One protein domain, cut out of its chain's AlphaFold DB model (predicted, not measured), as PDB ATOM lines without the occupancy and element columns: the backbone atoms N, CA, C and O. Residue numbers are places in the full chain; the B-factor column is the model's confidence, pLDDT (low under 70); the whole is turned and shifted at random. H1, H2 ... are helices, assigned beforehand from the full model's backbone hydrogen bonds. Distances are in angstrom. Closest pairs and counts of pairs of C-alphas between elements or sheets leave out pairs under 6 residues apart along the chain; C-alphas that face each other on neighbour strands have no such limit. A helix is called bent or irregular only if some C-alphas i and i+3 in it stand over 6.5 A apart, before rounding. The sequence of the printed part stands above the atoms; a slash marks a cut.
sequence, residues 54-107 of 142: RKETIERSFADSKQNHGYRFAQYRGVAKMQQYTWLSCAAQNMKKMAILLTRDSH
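What this domain is: This is residues 54 to 107 of the 142 residues of the protein "Transposase" of Carnobacteriaceae bacterium zg84 (UniProt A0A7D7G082). One long straight helix, H2, makes the long axis of a loose rod, and a shorter helix, H1, stands off it at a slant, its residue Ser 65 coming nearest near the middle of H2. The loop of residues 69 to 78 folds the chain back between the two helices, while residues 54 to 60, which belong to H1, and residues 98 to 107, of which 98 to 104 belong to H2, stick out free. The printed part has 54 residues with two named helices, H1 then H2, and no named strand; its class is all helix. The whole is loose, with a radius of gyration of the C-alphas of 13.4 A, and spans 45 by 21 by 16 A.

How they stand to each other: H1, residues 54 to 68, and H2, residues 79 to 104, are close but not clearly touching, with 2 pairs of C-alphas within 8 A. Their closest C-alphas, those of Ser 65 and Ser 89, are 7.8 A apart. Their lines stand at a steep tilt of 58 degrees, and they run opposite ways. Their centres are 12.4 A apart. In H2 every O i to N i+4 pair is within hydrogen-bond range; in H1 9 of 11 are.

Where its parts are: H1 begins at C-alpha 54, at (156.930, 141.874, 142.843), and is 19.7 A long from first to last C-alpha. It is neither bent nor irregular, but only just: C-alphas 56 and 59 are 6.5 A apart. H2 begins at C-alpha 79, at (144.566, 139.957, 167.055), and ends at C-alpha 104, at (141.303, 148.655, 130.862), 37.4 A away.

The domain as a whole: The two C-alphas farthest apart, those of Arg 77 and His 107, are 45.3 A from each other. The printed part has no cut, and the link from H1 to H2 is short, with 10 residues. The mean pLDDT of the printed part is 90.8; residues 106 to 107 are under 70.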
ATOM      1  N   ARG A  54     157.529 141.709 141.500       93.31
ATOM      2  CA  ARG A  54     156.930 141.874 142.843       93.31
ATOM      3  C   ARG A  54     157.019 143.312 143.346       93.31
ATOM      4  O   ARG A  54     156.048 143.787 143.929       93.31
ATOM      5  N   LYS A  55     158.125 144.007 143.064       89.75
ATOM      6  CA  LYS A  55     158.325 145.408 143.473       89.75
ATOM      7  C   LYS A  55     157.286 146.364 142.877       89.75
ATOM      8  O   LYS A  55     156.858 147.321 143.508       89.75
ATOM      9  N   GLU A  56     156.832 146.076 141.659       90.94
ATOM     10  CA  GLU A  56     155.884 146.924 140.927       90.94
ATOM     11  C   GLU A  56     154.435 146.663 141.345       90.94
ATOM     12  O   GLU A  56     153.601 147.567 141.325       90.94
ATOM     13  N   THR A  57     154.127 145.418 141.709       88.75
ATOM     14  CA  THR A  57     152.748 144.960 141.915       88.75
ATOM     15  C   THR A  57     152.421 144.749 143.386       88.75
ATOM     16  O   THR A  57     151.489 145.360 143.904       88.75
ATOM     17  N   ILE A  58     153.179 143.882 144.051       90.12
ATOM     18  CA  ILE A  58     152.924 143.434 145.416       90.12
ATOM     19  C   ILE A  58     153.404 144.485 146.415       90.12
ATOM     20  O   ILE A  58     152.619 144.928 147.247       90.12
ATOM     21  N   GLU A  59     154.658 144.926 146.318       91.81
ATOM     22  CA  GLU A  59     155.221 145.897 147.269       91.81
ATOM     23  C   GLU A  59     154.505 147.246 147.196       91.81
ATOM     24  O   GLU A  59     154.225 147.843 148.233       91.81
ATOM     25  N   ARG A  60     154.100 147.672 145.991       91.12
ATOM     26  CA  ARG A  60     153.245 148.851 145.808       91.12
ATOM     27  C   ARG A  60     151.906 148.707 146.534       91.12
ATOM     28  O   ARG A  60     151.532 149.599 147.282       91.12
ATOM     29  N   SER A  61     151.223 147.568 146.377       90.94
ATOM     30  CA  SER A  61     149.960 147.312 147.085       90.94
ATOM     31  C   SER A  61     150.146 147.350 148.602       90.94
ATOM     32  O   SER A  61     149.324 147.933 149.298       90.94
ATOM     33  N   PHE A  62     151.233 146.768 149.119       90.31
ATOM     34  CA  PHE A  62     151.541 146.810 150.549       90.31
ATOM     35  C   PHE A  62     151.840 148.228 151.045       90.31
ATOM     36  O   PHE A  62     151.415 148.584 152.145       90.31
ATOM     37  N   ALA A  63     152.544 149.040 150.254       93.38
ATOM     38  CA  ALA A  63     152.790 150.442 150.574       93.38
ATOM     39  C   ALA A  63     151.473 151.233 150.659       93.38
ATOM     40  O   ALA A  63     151.259 151.951 151.638       93.38
ATOM     41  N   ASP A  64     150.559 151.019 149.707       90.81
ATOM     42  CA  ASP A  64     149.228 151.636 149.711       90.81
ATOM     43  C   ASP A  64     148.405 151.199 150.929       90.81
ATOM     44  O   ASP A  64     147.813 152.040 151.604       90.81
ATOM     45  N   SER A  65     148.394 149.904 151.274       91.88
ATOM     46  CA  SER A  65     147.745 149.411 152.503       91.88
ATOM     47  C   SER A  65     148.332 150.064 153.752       91.88
ATOM     48  O   SER A  65     147.601 150.479 154.652       91.88
ATOM     49  N   LYS A  66     149.658 150.210 153.800       91.38
ATOM     50  CA  LYS A  66     150.349 150.796 154.947       91.38
ATOM     51  C   LYS A  66     150.008 152.263 155.153       91.38
ATOM     52  O   LYS A  66     149.771 152.661 156.291       91.38
ATOM     53  N   GLN A  67     149.985 153.044 154.077       92.19
ATOM     54  CA  GLN A  67     149.758 154.481 154.161       92.19
ATOM     55  C   GLN A  67     148.268 154.841 154.192       92.19
ATOM     56  O   GLN A  67     147.855 155.602 155.061       92.19
ATOM     57  N   ASN A  68     147.458 154.271 153.296       90.38
ATOM     58  CA  ASN A  68     146.070 154.701 153.083       90.38
ATOM     59  C   ASN A  68     145.057 153.936 153.942       90.38
ATOM     60  O   ASN A  68     143.983 154.456 154.225       90.38
ATOM     61  N   HIS A  69     145.380 152.712 154.366       89.19
ATOM     62  CA  HIS A  69     144.506 151.891 155.217       89.19
ATOM     63  C   HIS A  69     145.031 151.774 156.654       89.19
ATOM     64  O   HIS A  69     144.594 150.924 157.425       89.19
ATOM     65  N   GLY A  70     145.983 152.635 157.028       89.88
ATOM     66  CA  GLY A  70     146.406 152.809 158.411       89.88
ATOM     67  C   GLY A  70     147.101 151.598 159.033       89.88
ATOM     68  O   GLY A  70     147.088 151.479 160.253       89.88
ATOM     69  N   TYR A  71     147.749 150.717 158.253       92.75
ATOM     70  CA  TYR A  71     148.493 149.574 158.822       92.75
ATOM     71  C   TYR A  71     149.799 149.979 159.536       92.75
ATOM     72  O   TYR A  71     150.589 149.120 159.922       92.75
ATOM     73  N   ARG A  72     150.067 151.281 159.717       93.38
ATOM     74  CA  ARG A  72     151.139 151.761 160.607       93.38
ATOM     75  C   ARG A  72     150.849 151.460 162.076       93.38
ATOM     76  O   ARG A  72     151.790 151.281 162.840       93.38
ATOM     77  N   PHE A  73     149.573 151.402 162.449       92.25
ATOM     78  CA  PHE A  73     149.136 151.216 163.826       92.25
ATOM     79  C   PHE A  73     148.016 150.178 163.899       92.25
ATOM     80  O   PHE A  73     147.271 149.969 162.942       92.25
ATOM     81  N   ALA A  74     147.882 149.532 165.054       92.25
ATOM     82  CA  ALA A  74     146.732 148.682 165.323       92.25
ATOM     83  C   ALA A  74     145.514 149.563 165.645       92.25
ATOM     84  O   ALA A  74     145.464 150.190 166.699       92.25
ATOM     85  N   GLN A  75     144.542 149.618 164.731       89.94
ATOM     86  CA  GLN A  75     143.311 150.404 164.906       89.94
ATOM     87  C   GLN A  75     142.340 149.775 165.916       89.94
ATOM     88  O   GLN A  75     141.548 150.473 166.541       89.94
ATOM     89  N   TYR A  76     142.415 148.457 166.100       93.69
ATOM     90  CA  TYR A  76     141.555 147.686 166.989       93.69
ATOM     91  C   TYR A  76     142.382 146.930 168.027       93.69
ATOM     92  O   TYR A  76     143.518 146.522 167.782       93.69
ATOM     93  N   ARG A  77     141.786 146.695 169.200       95.44
ATOM     94  CA  ARG A  77     142.391 145.876 170.256       95.44
ATOM     95  C   ARG A  77     142.103 144.391 170.013       95.44
ATOM     96  O   ARG A  77     140.945 144.003 169.861       95.44
ATOM     97  N   GLY A  78     143.156 143.577 170.040       95.88
ATOM     98  CA  GLY A  78     143.095 142.121 169.876       95.88
ATOM     99  C   GLY A  78     143.378 141.646 168.446       95.88
ATOM    100  O   GLY A  78     142.943 142.256 167.468       95.88
ATOM    101  N   VAL A  79     144.093 140.519 168.336       95.88
ATOM    102  CA  VAL A  79     144.566 139.957 167.055       95.88
ATOM    103  C   VAL A  79     143.404 139.641 166.116       95.88
ATOM    104  O   VAL A  79     143.445 140.027 164.954       95.88
ATOM    105  N   ALA A  80     142.334 139.022 166.625       97.06
ATOM    106  CA  ALA A  80     141.184 138.632 165.809       97.06
ATOM    107  C   ALA A  80     140.496 139.830 165.128       97.06
ATOM    108  O   ALA A  80     140.186 139.772 163.940       97.06
ATOM    109  N   LYS A  81     140.306 140.942 165.850       96.38
ATOM    110  CA  LYS A  81     139.664 142.147 165.299       96.38
ATOM    111  C   LYS A  81     140.552 142.836 164.264       96.38
ATOM    112  O   LYS A  81     140.074 143.232 163.205       96.38
ATOM    113  N   MET A  82     141.856 142.924 164.536       95.44
ATOM    114  CA  MET A  82     142.817 143.443 163.560       95.44
ATOM    115  C   MET A  82     142.863 142.584 162.296       95.44
ATOM    116  O   MET A  82     142.853 143.126 161.195       95.44
ATOM    117  N   GLN A  83     142.841 141.258 162.446       95.50
ATOM    118  CA  GLN A  83     142.810 140.312 161.334       95.50
ATOM    119  C   GLN A  83     141.585 140.543 160.435       95.50
ATOM    120  O   GLN A  83     141.730 140.646 159.218       95.50
ATOM    121  N   GLN A  84     140.396 140.679 161.030       96.50
ATOM    122  CA  GLN A  84     139.152 140.954 160.304       96.50
ATOM    123  C   GLN A  84     139.223 142.273 159.525       96.50
ATOM    124  O   GLN A  84     138.887 142.303 158.340       96.50
ATOM    125  N   TYR A  85     139.714 143.345 160.154       95.06
ATOM    126  CA  TYR A  85     139.913 144.632 159.484       95.06
ATOM    127  C   TYR A  85     140.879 144.516 158.297       95.06
ATOM    128  O   TYR A  85     140.588 144.996 157.200       95.06
ATOM    129  N   THR A  86     142.010 143.832 158.495       94.25
ATOM    130  CA  THR A  86     143.000 143.611 157.440       94.25
ATOM    131  C   THR A  86     142.405 142.834 156.266       94.25
ATOM    132  O   THR A  86     142.617 143.205 155.112       94.25
ATOM    133  N   TRP A  87     141.616 141.790 156.529       95.44
ATOM    134  CA  TRP A  87     140.946 141.025 155.476       95.44
ATOM    135  C   TRP A  87     139.945 141.864 154.688       95.44
ATOM    136  O   TRP A  87     139.955 141.810 153.457       95.44
ATOM    137  N   LEU A  88     139.136 142.676 155.370       95.25
ATOM    138  CA  LEU A  88     138.174 143.564 154.720       95.25
ATOM    139  C   LEU A  88     138.874 144.592 153.817       95.25
ATOM    140  O   LEU A  88     138.485 144.777 152.664       95.25
ATOM    141  N   SER A  89     139.939 145.227 154.316       94.06
ATOM    142  CA  SER A  89     140.722 146.194 153.539       94.06
ATOM    143  C   SER A  89     141.375 145.539 152.315       94.06
ATOM    144  O   SER A  89     141.242 146.054 151.203       94.06
ATOM    145  N   CYS A  90     141.992 144.364 152.474       93.69
ATOM    146  CA  CYS A  90     142.556 143.617 151.350       93.69
ATOM    147  C   CYS A  90     141.487 143.207 150.324       93.69
ATOM    148  O   CYS A  90     141.721 143.323 149.121       93.69
ATOM    149  N   ALA A  91     140.302 142.776 150.767       96.12
ATOM    150  CA  ALA A  91     139.195 142.439 149.873       96.12
ATOM    151  C   ALA A  91     138.753 143.655 149.043       96.12
ATOM    152  O   ALA A  91     138.637 143.558 147.821       96.12
ATOM    153  N   ALA A  92     138.596 144.821 149.676       94.75
ATOM    154  CA  ALA A  92     138.254 146.063 148.986       94.75
ATOM    155  C   ALA A  92     139.323 146.480 147.960       94.75
ATOM    156  O   ALA A  92     138.993 146.847 146.829       94.75
ATOM    157  N   GLN A  93     140.609 146.372 148.309       93.00
ATOM    158  CA  GLN A  93     141.713 146.650 147.384       93.00
ATOM    159  C   GLN A  93     141.722 145.693 146.184       93.00
ATOM    160  O   GLN A  93     141.913 146.131 145.047       93.00
ATOM    161  N   ASN A  94     141.465 144.405 146.419       93.25
ATOM    162  CA  ASN A  94     141.361 143.410 145.356       93.25
ATOM    163  C   ASN A  94     140.181 143.710 144.424       93.25
ATOM    164  O   ASN A  94     140.358 143.699 143.207       93.25
ATOM    165  N   MET A  95     139.011 144.065 144.970       95.44
ATOM    166  CA  MET A  95     137.847 144.485 144.178       95.44
ATOM    167  C   MET A  95     138.151 145.718 143.323       95.44
ATOM    168  O   MET A  95     137.883 145.712 142.122       95.44
ATOM    169  N   LYS A  96     138.797 146.741 143.899       92.69
ATOM    170  CA  LYS A  96     139.246 147.929 143.155       92.69
ATOM    171  C   LYS A  96     140.185 147.552 142.010       92.69
ATOM    172  O   LYS A  96     140.051 148.065 140.902       92.69
ATOM    173  N   LYS A  97     141.137 146.651 142.261       91.06
ATOM    174  CA  LYS A  97     142.090 146.205 141.242       91.06
ATOM    175  C   LYS A  97     141.401 145.447 140.109       91.06
ATOM    176  O   LYS A  97     141.701 145.730 138.955       91.06
ATOM    177  N   MET A  98     140.465 144.549 140.425       92.06
ATOM    178  CA  MET A  98     139.659 143.850 139.417       92.06
ATOM    179  C   MET A  98     138.851 144.834 138.569       92.06
ATOM    180  O   MET A  98     138.915 144.758 137.349       92.06
ATOM    181  N   ALA A  99     138.177 145.806 139.191       91.94
ATOM    182  CA  ALA A  99     137.420 146.827 138.469       91.94
ATOM    183  C   ALA A  99     138.304 147.624 137.494       91.94
ATOM    184  O   ALA A  99     137.956 147.766 136.328       91.94
ATOM    185  N   ILE A 100     139.487 148.070 137.935       89.06
ATOM    186  CA  ILE A 100     140.434 148.804 137.078       89.06
ATOM    187  C   ILE A 100     140.929 147.943 135.910       89.06
ATOM    188  O   ILE A 100     141.086 148.455 134.803       89.06
ATOM    189  N   LEU A 101     141.209 146.659 136.147       88.88
ATOM    190  CA  LEU A 101     141.631 145.742 135.087       88.88
ATOM    191  C   LEU A 101     140.514 145.542 134.058       88.88
ATOM    192  O   LEU A 101     140.778 145.674 132.869       88.88
ATOM    193  N   LEU A 102     139.273 145.339 134.512       86.81
ATOM    194  CA  LEU A 102     138.103 145.210 133.640       86.81
ATOM    195  C   LEU A 102     137.851 146.470 132.804       86.81
ATOM    196  O   LEU A 102     137.522 146.362 131.632       86.81
ATOM    197  N   THR A 103     138.031 147.667 133.373       85.19
ATOM    198  CA  THR A 103     137.886 148.925 132.617       85.19
ATOM    199  C   THR A 103     138.977 149.107 131.562       85.19
ATOM    200  O   THR A 103     138.748 149.754 130.545       85.19
ATOM    201  N   ARG A 104     140.179 148.574 131.806       79.38
ATOM    202  CA  ARG A 104     141.303 148.655 130.862       79.38
ATOM    203  C   ARG A 104     141.217 147.614 129.750       79.38
ATOM    204  O   ARG A 104     141.834 147.819 128.709       79.38
ATOM    205  N   ASP A 105     140.481 146.529 129.969       77.81
ATOM    206  CA  ASP A 105     140.222 145.524 128.946       77.81
ATOM    207  C   ASP A 105     139.255 146.083 127.892       77.81
ATOM    208  O   ASP A 105     138.074 146.324 128.147       77.81
ATOM    209  N   SER A 106     139.750 146.262 126.667       59.66
ATOM    210  CA  SER A 106     138.988 146.770 125.514       59.66
ATOM    211  C   SER A 106     137.798 145.880 125.124       59.66
ATOM    212  O   SER A 106     136.866 146.337 124.465       59.66
ATOM    213  N   HIS A 107     137.790 144.622 125.574       59.75
ATOM    214  CA  HIS A 107     136.727 143.646 125.333       59.75
ATOM    215  C   HIS A 107     135.505 143.804 126.258       59.75
ATOM    216  O   HIS A 107     134.486 143.144 126.046       59.75
TER     217      HIS A 107